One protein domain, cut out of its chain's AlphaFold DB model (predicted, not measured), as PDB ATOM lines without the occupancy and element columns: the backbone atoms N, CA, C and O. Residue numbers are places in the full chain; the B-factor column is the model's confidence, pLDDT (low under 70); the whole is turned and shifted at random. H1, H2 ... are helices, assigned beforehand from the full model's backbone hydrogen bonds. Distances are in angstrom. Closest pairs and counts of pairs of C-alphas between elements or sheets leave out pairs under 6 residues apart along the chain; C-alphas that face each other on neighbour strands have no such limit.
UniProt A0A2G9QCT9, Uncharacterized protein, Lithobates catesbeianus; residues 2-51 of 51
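What this domain is: This is residues 2 to 51 of the 51 residues of an uncharacterized protein of Lithobates catesbeianus (UniProt A0A2G9QCT9). One long helix, H1, and a second helix about half as many residues long, H2, meet near their ends and make an L, with a tight link at the corner. Most of H1 sticks out as a free arm, residues 2 to 27, and the far part of H2, together with the last residues, residues 42 to 51, is free as well. The printed part has 50 residues, with two named helices in the order H1, H2 and no named strand, and its class is all helix. It is extended, with a radius of gyration of the C-alphas of 18.4 A, and its C-alphas span 55 by 25 by 5 A.

How they stand to each other: The longest helix is H1, residues 2 to 31. H2, residues 35 to 49, is close to H1 but not clearly touching it, with 2 pairs of C-alphas within 8 A. The closest C-alphas of the two helices are those of Ala 31 and Phe 37, 6.0 A apart. Their lines stand about perpendicular, at 81 degrees. Their centres are 29.8 A apart. In H1 and H2 every O i to N i+4 pair is within hydrogen-bond range.

Where its parts are: H1 begins at C-alpha 2, at (19.386, -50.401, -39.164), and ends at C-alpha 31, at (14.782, -6.882, -38.502), 43.8 A from first to last C-alpha. H2 measures 21.3 A from C-alpha 35 to C-alpha 49, and it ends at (-5.246, -5.790, -30.531).

The domain as a whole: The two C-alphas farthest apart are those of Cys 2 and Phe 50, at 55.5 A. The printed part has no cut, and it ends at residue 51, the chain's last residue. The link from H1 to H2, 3 residues, is tight. The mean pLDDT of the printed part is 71.4, and residues 31 to 51 are under 70.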
ATOM      1  N   CYS A   2      20.498 -51.360 -39.015       72.69
ATOM      2  CA  CYS A   2      19.386 -50.401 -39.164       72.69
ATOM      3  C   CYS A   2      19.264 -49.339 -38.049       72.69
ATOM      4  O   CYS A   2      18.910 -48.198 -38.331       72.69
ATOM      5  N   PHE A   3      19.595 -49.673 -36.796       77.19
ATOM      6  CA  PHE A   3      19.443 -48.748 -35.658       77.19
ATOM      7  C   PHE A   3      20.386 -47.533 -35.729       77.19
ATOM      8  O   PHE A   3      19.991 -46.404 -35.451       77.19
ATOM      9  N   SER A   4      21.627 -47.745 -36.174       82.88
ATOM     10  CA  SER A   4      22.621 -46.679 -36.346       82.88
ATOM     11  C   SER A   4      22.232 -45.695 -37.455       82.88
ATOM     12  O   SER A   4      22.470 -44.497 -37.328       82.88
ATOM     13  N   LEU A   5      21.597 -46.200 -38.516       83.69
ATOM     14  CA  LEU A   5      21.094 -45.406 -39.636       83.69
ATOM     15  C   LEU A   5      19.913 -44.527 -39.204       83.69
ATOM     16  O   LEU A   5      19.901 -43.335 -39.493       83.69
ATOM     17  N   LEU A   6      18.988 -45.085 -38.415       81.94
ATOM     18  CA  LEU A   6      17.871 -44.342 -37.825       81.94
ATOM     19  C   LEU A   6      18.357 -43.193 -36.924       81.94
ATOM     20  O   LEU A   6      17.895 -42.060 -37.051       81.94
ATOM     21  N   LEU A   7      19.327 -43.464 -36.043       83.00
ATOM     22  CA  LEU A   7      19.920 -42.450 -35.165       83.00
ATOM     23  C   LEU A   7      20.635 -41.342 -35.946       83.00
ATOM     24  O   LEU A   7      20.569 -40.176 -35.558       83.00
ATOM     25  N   TYR A   8      21.315 -41.698 -37.035       86.69
ATOM     26  CA  TYR A   8      21.972 -40.726 -37.901       86.69
ATOM     27  C   TYR A   8      20.953 -39.806 -38.581       86.69
ATOM     28  O   TYR A   8      21.106 -38.588 -38.511       86.69
ATOM     29  N   SER A   9      19.881 -40.363 -39.153       83.88
ATOM     30  CA  SER A   9      18.799 -39.586 -39.768       83.88
ATOM     31  C   SER A   9      18.096 -38.667 -38.770       83.88
ATOM     32  O   SER A   9      17.865 -37.503 -39.085       83.88
ATOM     33  N   LEU A  10      17.833 -39.140 -37.546       80.75
ATOM     34  CA  LEU A  10      17.209 -38.330 -36.496       80.75
ATOM     35  C   LEU A  10      18.101 -37.149 -36.084       80.75
ATOM     36  O   LEU A  10      17.628 -36.020 -35.965       80.75
ATOM     37  N   LYS A  11      19.408 -37.388 -35.910       82.94
ATOM     38  CA  LYS A  11      20.380 -36.318 -35.642       82.94
ATOM     39  C   LYS A  11      20.447 -35.314 -36.787       82.94
ATOM     40  O   LYS A  11      20.521 -34.117 -36.535       82.94
ATOM     41  N   TRP A  12      20.403 -35.792 -38.028       80.38
ATOM     42  CA  TRP A  12      20.387 -34.933 -39.208       80.38
ATOM     43  C   TRP A  12      19.143 -34.044 -39.245       80.38
ATOM     44  O   TRP A  12      19.266 -32.834 -39.412       80.38
ATOM     45  N   GLN A  13      17.962 -34.615 -39.002       78.56
ATOM     46  CA  GLN A  13      16.709 -33.863 -38.950       78.56
ATOM     47  C   GLN A  13      16.717 -32.807 -37.840       78.56
ATOM     48  O   GLN A  13      16.390 -31.653 -38.106       78.56
ATOM     49  N   LEU A  14      17.149 -33.165 -36.627       76.62
ATOM     50  CA  LEU A  14      17.246 -32.225 -35.505       76.62
ATOM     51  C   LEU A  14      18.224 -31.081 -35.792       76.62
ATOM     52  O   LEU A  14      17.903 -29.925 -35.525       76.62
ATOM     53  N   SER A  15      19.386 -31.382 -36.378       81.50
ATOM     54  CA  SER A  15      20.354 -30.363 -36.792       81.50
ATOM     55  C   SER A  15      19.770 -29.431 -37.852       81.50
ATOM     56  O   SER A  15      19.856 -28.218 -37.692       81.50
ATOM     57  N   CYS A  16      19.114 -29.961 -38.890       77.81
ATOM     58  CA  CYS A  16      18.463 -29.144 -39.917       77.81
ATOM     59  C   CYS A  16      17.377 -28.235 -39.332       77.81
ATOM     60  O   CYS A  16      17.330 -27.048 -39.661       77.81
ATOM     61  N   SER A  17      16.539 -28.759 -38.434       82.31
ATOM     62  CA  SER A  17      15.531 -27.962 -37.732       82.31
ATOM     63  C   SER A  17      16.176 -26.864 -36.889       82.31
ATOM     64  O   SER A  17      15.748 -25.714 -36.962       82.31
ATOM     65  N   TRP A  18      17.233 -27.175 -36.136       80.50
ATOM     66  CA  TRP A  18      17.938 -26.192 -35.313       80.50
ATOM     67  C   TRP A  18      18.576 -25.080 -36.151       80.50
ATOM     68  O   TRP A  18      18.423 -23.899 -35.840       80.50
ATOM     69  N   THR A  19      19.235 -25.431 -37.258       83.12
ATOM     70  CA  THR A  19      19.805 -24.457 -38.197       83.12
ATOM     71  C   THR A  19      18.721 -23.562 -38.798       83.12
ATOM     72  O   THR A  19      18.918 -22.352 -38.893       83.12
ATOM     73  N   HIS A  20      17.560 -24.124 -39.140       77.69
ATOM     74  CA  HIS A  20      16.422 -23.358 -39.643       77.69
ATOM     75  C   HIS A  20      15.880 -22.375 -38.591       77.69
ATOM     76  O   HIS A  20      15.690 -21.196 -38.890       77.69
ATOM     77  N   TYR A  21      15.709 -22.819 -37.342       76.62
ATOM     78  CA  TYR A  21      15.295 -21.946 -36.239       76.62
ATOM     79  C   TYR A  21      16.290 -20.811 -35.986       76.62
ATOM     80  O   TYR A  21      15.878 -19.663 -35.827       76.62
ATOM     81  N   LEU A  22      17.593 -21.102 -35.991       82.06
ATOM     82  CA  LEU A  22      18.631 -20.082 -35.841       82.06
ATOM     83  C   LEU A  22      18.627 -19.079 -36.997       82.06
ATOM     84  O   LEU A  22      18.785 -17.881 -36.765       82.06
ATOM     85  N   PHE A  23      18.433 -19.543 -38.231       81.38
ATOM     86  CA  PHE A  23      18.360 -18.679 -39.405       81.38
ATOM     87  C   PHE A  23      17.173 -17.712 -39.321       81.38
ATOM     88  O   PHE A  23      17.362 -16.498 -39.406       81.38
ATOM     89  N   VAL A  24      15.969 -18.228 -39.054       75.56
ATOM     90  CA  VAL A  24      14.760 -17.406 -38.887       75.56
ATOM     91  C   VAL A  24      14.906 -16.454 -37.697       75.56
ATOM     92  O   VAL A  24      14.623 -15.263 -37.823       75.56
ATOM     93  N   GLY A  25      15.415 -16.934 -36.560       78.56
ATOM     94  CA  GLY A  25      15.654 -16.108 -35.375       78.56
ATOM     95  C   GLY A  25      16.640 -14.966 -35.633       78.56
ATOM     96  O   GLY A  25      16.424 -13.846 -35.172       78.56
ATOM     97  N   ASN A  26      17.686 -15.207 -36.426       78.50
ATOM     98  CA  ASN A  26      18.636 -14.171 -36.826       78.50
ATOM     99  C   ASN A  26      18.020 -13.146 -37.784       78.50
ATOM    100  O   ASN A  26      18.315 -11.961 -37.638       78.50
ATOM    101  N   ILE A  27      17.144 -13.558 -38.706       79.31
ATOM    102  CA  ILE A  27      16.392 -12.627 -39.564       79.31
ATOM    103  C   ILE A  27      15.497 -11.731 -38.709       79.31
ATOM    104  O   ILE A  27      15.575 -10.512 -38.830       79.31
ATOM    105  N   VAL A  28      14.712 -12.310 -37.795       75.12
ATOM    106  CA  VAL A  28      13.830 -11.555 -36.889       75.12
ATOM    107  C   VAL A  28      14.636 -10.603 -36.004       75.12
ATOM    108  O   VAL A  28      14.284  -9.436 -35.858       75.12
ATOM    109  N   ARG A  29      15.764 -11.058 -35.452       75.06
ATOM    110  CA  ARG A  29      16.652 -10.220 -34.636       75.06
ATOM    111  C   ARG A  29      17.305  -9.096 -35.444       75.06
ATOM    112  O   ARG A  29      17.504  -8.008 -34.910       75.06
ATOM    113  N   SER A  30      17.661  -9.357 -36.700       74.31
ATOM    114  CA  SER A  30      18.203  -8.354 -37.620       74.31
ATOM    115  C   SER A  30      17.144  -7.310 -37.978       74.31
ATOM    116  O   SER A  30      17.400  -6.113 -37.893       74.31
ATOM    117  N   ALA A  31      15.919  -7.755 -38.257       69.44
ATOM    118  CA  ALA A  31      14.782  -6.882 -38.502       69.44
ATOM    119  C   ALA A  31      14.471  -6.022 -37.262       69.44
ATOM    120  O   ALA A  31      14.376  -4.808 -37.370       69.44
ATOM    121  N   ASN A  32      14.485  -6.586 -36.053       64.69
ATOM    122  CA  ASN A  32      14.306  -5.808 -34.817       64.69
ATOM    123  C   ASN A  32      15.436  -4.809 -34.512       64.69
ATOM    124  O   ASN A  32      15.266  -3.944 -33.657       64.69
ATOM    125  N   LYS A  33      16.591  -4.894 -35.181       65.19
ATOM    126  CA  LYS A  33      17.628  -3.850 -35.110       65.19
ATOM    127  C   LYS A  33      17.352  -2.673 -36.036       65.19
ATOM    128  O   LYS A  33      17.935  -1.611 -35.832       65.19
ATOM    129  N   THR A  34      16.487  -2.834 -37.036       62.25
ATOM    130  CA  THR A  34      16.033  -1.702 -37.844       62.25
ATOM    131  C   THR A  34      14.917  -0.954 -37.106       62.25
ATOM    132  O   THR A  34      13.870  -1.549 -36.841       62.25
ATOM    133  N   PRO A  35      15.101   0.340 -36.775       59.22
ATOM    134  CA  PRO A  35      14.135   1.102 -35.977       59.22
ATOM    135  C   PRO A  35      12.737   1.145 -36.620       59.22
ATOM    136  O   PRO A  35      11.740   1.036 -35.913       59.22
ATOM    137  N   CYS A  36      12.656   1.171 -37.956       62.94
ATOM    138  CA  CYS A  36      11.380   1.139 -38.679       62.94
ATOM    139  C   CYS A  36      10.597  -0.178 -38.522       62.94
ATOM    140  O   CYS A  36       9.371  -0.167 -38.590       62.94
ATOM    141  N   PHE A  37      11.269  -1.319 -38.329       59.56
ATOM    142  CA  PHE A  37      10.597  -2.621 -38.233       59.56
ATOM    143  C   PHE A  37       9.978  -2.842 -36.852       59.56
ATOM    144  O   PHE A  37       8.876  -3.375 -36.757       59.56
ATOM    145  N   VAL A  38      10.646  -2.381 -35.788       59.06
ATOM    146  CA  VAL A  38      10.091  -2.390 -34.424       59.06
ATOM    147  C   VAL A  38       8.860  -1.494 -34.350       59.06
ATOM    148  O   VAL A  38       7.839  -1.904 -33.804       59.06
ATOM    149  N   GLU A  39       8.922  -0.303 -34.954       60.16
ATOM    150  CA  GLU A  39       7.776   0.602 -35.029       60.16
ATOM    151  C   GLU A  39       6.618  -0.026 -35.816       60.16
ATOM    152  O   GLU A  39       5.489  -0.029 -35.328       60.16
ATOM    153  N   MET A  40       6.882  -0.630 -36.983       61.56
ATOM    154  CA  MET A  40       5.858  -1.333 -37.765       61.56
ATOM    155  C   MET A  40       5.258  -2.523 -37.014       61.56
ATOM    156  O   MET A  40       4.036  -2.663 -37.012       61.56
ATOM    157  N   GLN A  41       6.060  -3.366 -36.355       61.56
ATOM    158  CA  GLN A  41       5.529  -4.476 -35.559       61.56
ATOM    159  C   GLN A  41       4.681  -3.971 -34.395       61.56
ATOM    160  O   GLN A  41       3.585  -4.486 -34.199       61.56
ATOM    161  N   PHE A  42       5.132  -2.947 -33.667       60.47
ATOM    162  CA  PHE A  42       4.367  -2.378 -32.560       60.47
ATOM    163  C   PHE A  42       3.048  -1.781 -33.052       60.47
ATOM    164  O   PHE A  42       2.000  -2.078 -32.488       60.47
ATOM    165  N   LYS A  43       3.061  -1.026 -34.159       59.56
ATOM    166  CA  LYS A  43       1.845  -0.476 -34.779       59.56
ATOM    167  C   LYS A  43       0.887  -1.566 -35.241       59.56
ATOM    168  O   LYS A  43      -0.304  -1.465 -34.986       59.56
ATOM    169  N   THR A  44       1.395  -2.606 -35.900       61.94
ATOM    170  CA  THR A  44       0.564  -3.703 -36.422       61.94
ATOM    171  C   THR A  44      -0.030  -4.525 -35.284       61.94
ATOM    172  O   THR A  44      -1.214  -4.843 -35.315       61.94
ATOM    173  N   PHE A  45       0.761  -4.824 -34.250       60.72
ATOM    174  CA  PHE A  45       0.291  -5.554 -33.076       60.72
ATOM    175  C   PHE A  45      -0.732  -4.732 -32.291       60.72
ATOM    176  O   PHE A  45      -1.789  -5.246 -31.956       60.72
ATOM    177  N   PHE A  46      -0.465  -3.444 -32.063       56.34
ATOM    178  CA  PHE A  46      -1.384  -2.538 -31.379       56.34
ATOM    179  C   PHE A  46      -2.694  -2.366 -32.159       56.34
ATOM    180  O   PHE A  46      -3.768  -2.463 -31.579       56.34
ATOM    181  N   MET A  47      -2.628  -2.189 -33.480       54.50
ATOM    182  CA  MET A  47      -3.812  -2.035 -34.329       54.50
ATOM    183  C   MET A  47      -4.629  -3.330 -34.446       54.50
ATOM    184  O   MET A  47      -5.847  -3.261 -34.508       54.50
ATOM    185  N   ALA A  48      -3.986  -4.502 -34.411       59.62
ATOM    186  CA  ALA A  48      -4.676  -5.792 -34.365       59.62
ATOM    187  C   ALA A  48      -5.282  -6.119 -32.987       59.62
ATOM    188  O   ALA A  48      -6.235  -6.884 -32.921       59.62
ATOM    189  N   TYR A  49      -4.734  -5.575 -31.894       53.69
ATOM    190  CA  TYR A  49      -5.246  -5.790 -30.531       53.69
ATOM    191  C   TYR A  49      -6.371  -4.821 -30.139       53.69
ATOM    192  O   TYR A  49      -7.157  -5.128 -29.248       53.69
ATOM    193  N   PHE A  50      -6.406  -3.636 -30.755       54.09
ATOM    194  CA  PHE A  50      -7.391  -2.578 -30.493       54.09
ATOM    195  C   PHE A  50      -8.448  -2.420 -31.600       54.09
ATOM    196  O   PHE A  50      -9.257  -1.493 -31.525       54.09
ATOM    197  N   SER A  51      -8.446  -3.296 -32.610       51.81
ATOM    198  CA  SER A  51      -9.535  -3.431 -33.591       51.81
ATOM    199  C   SER A  51     -10.471  -4.566 -33.212       51.81
ATOM    200  O   SER A  51     -11.630  -4.482 -33.674       51.81
TER     201      SER A  51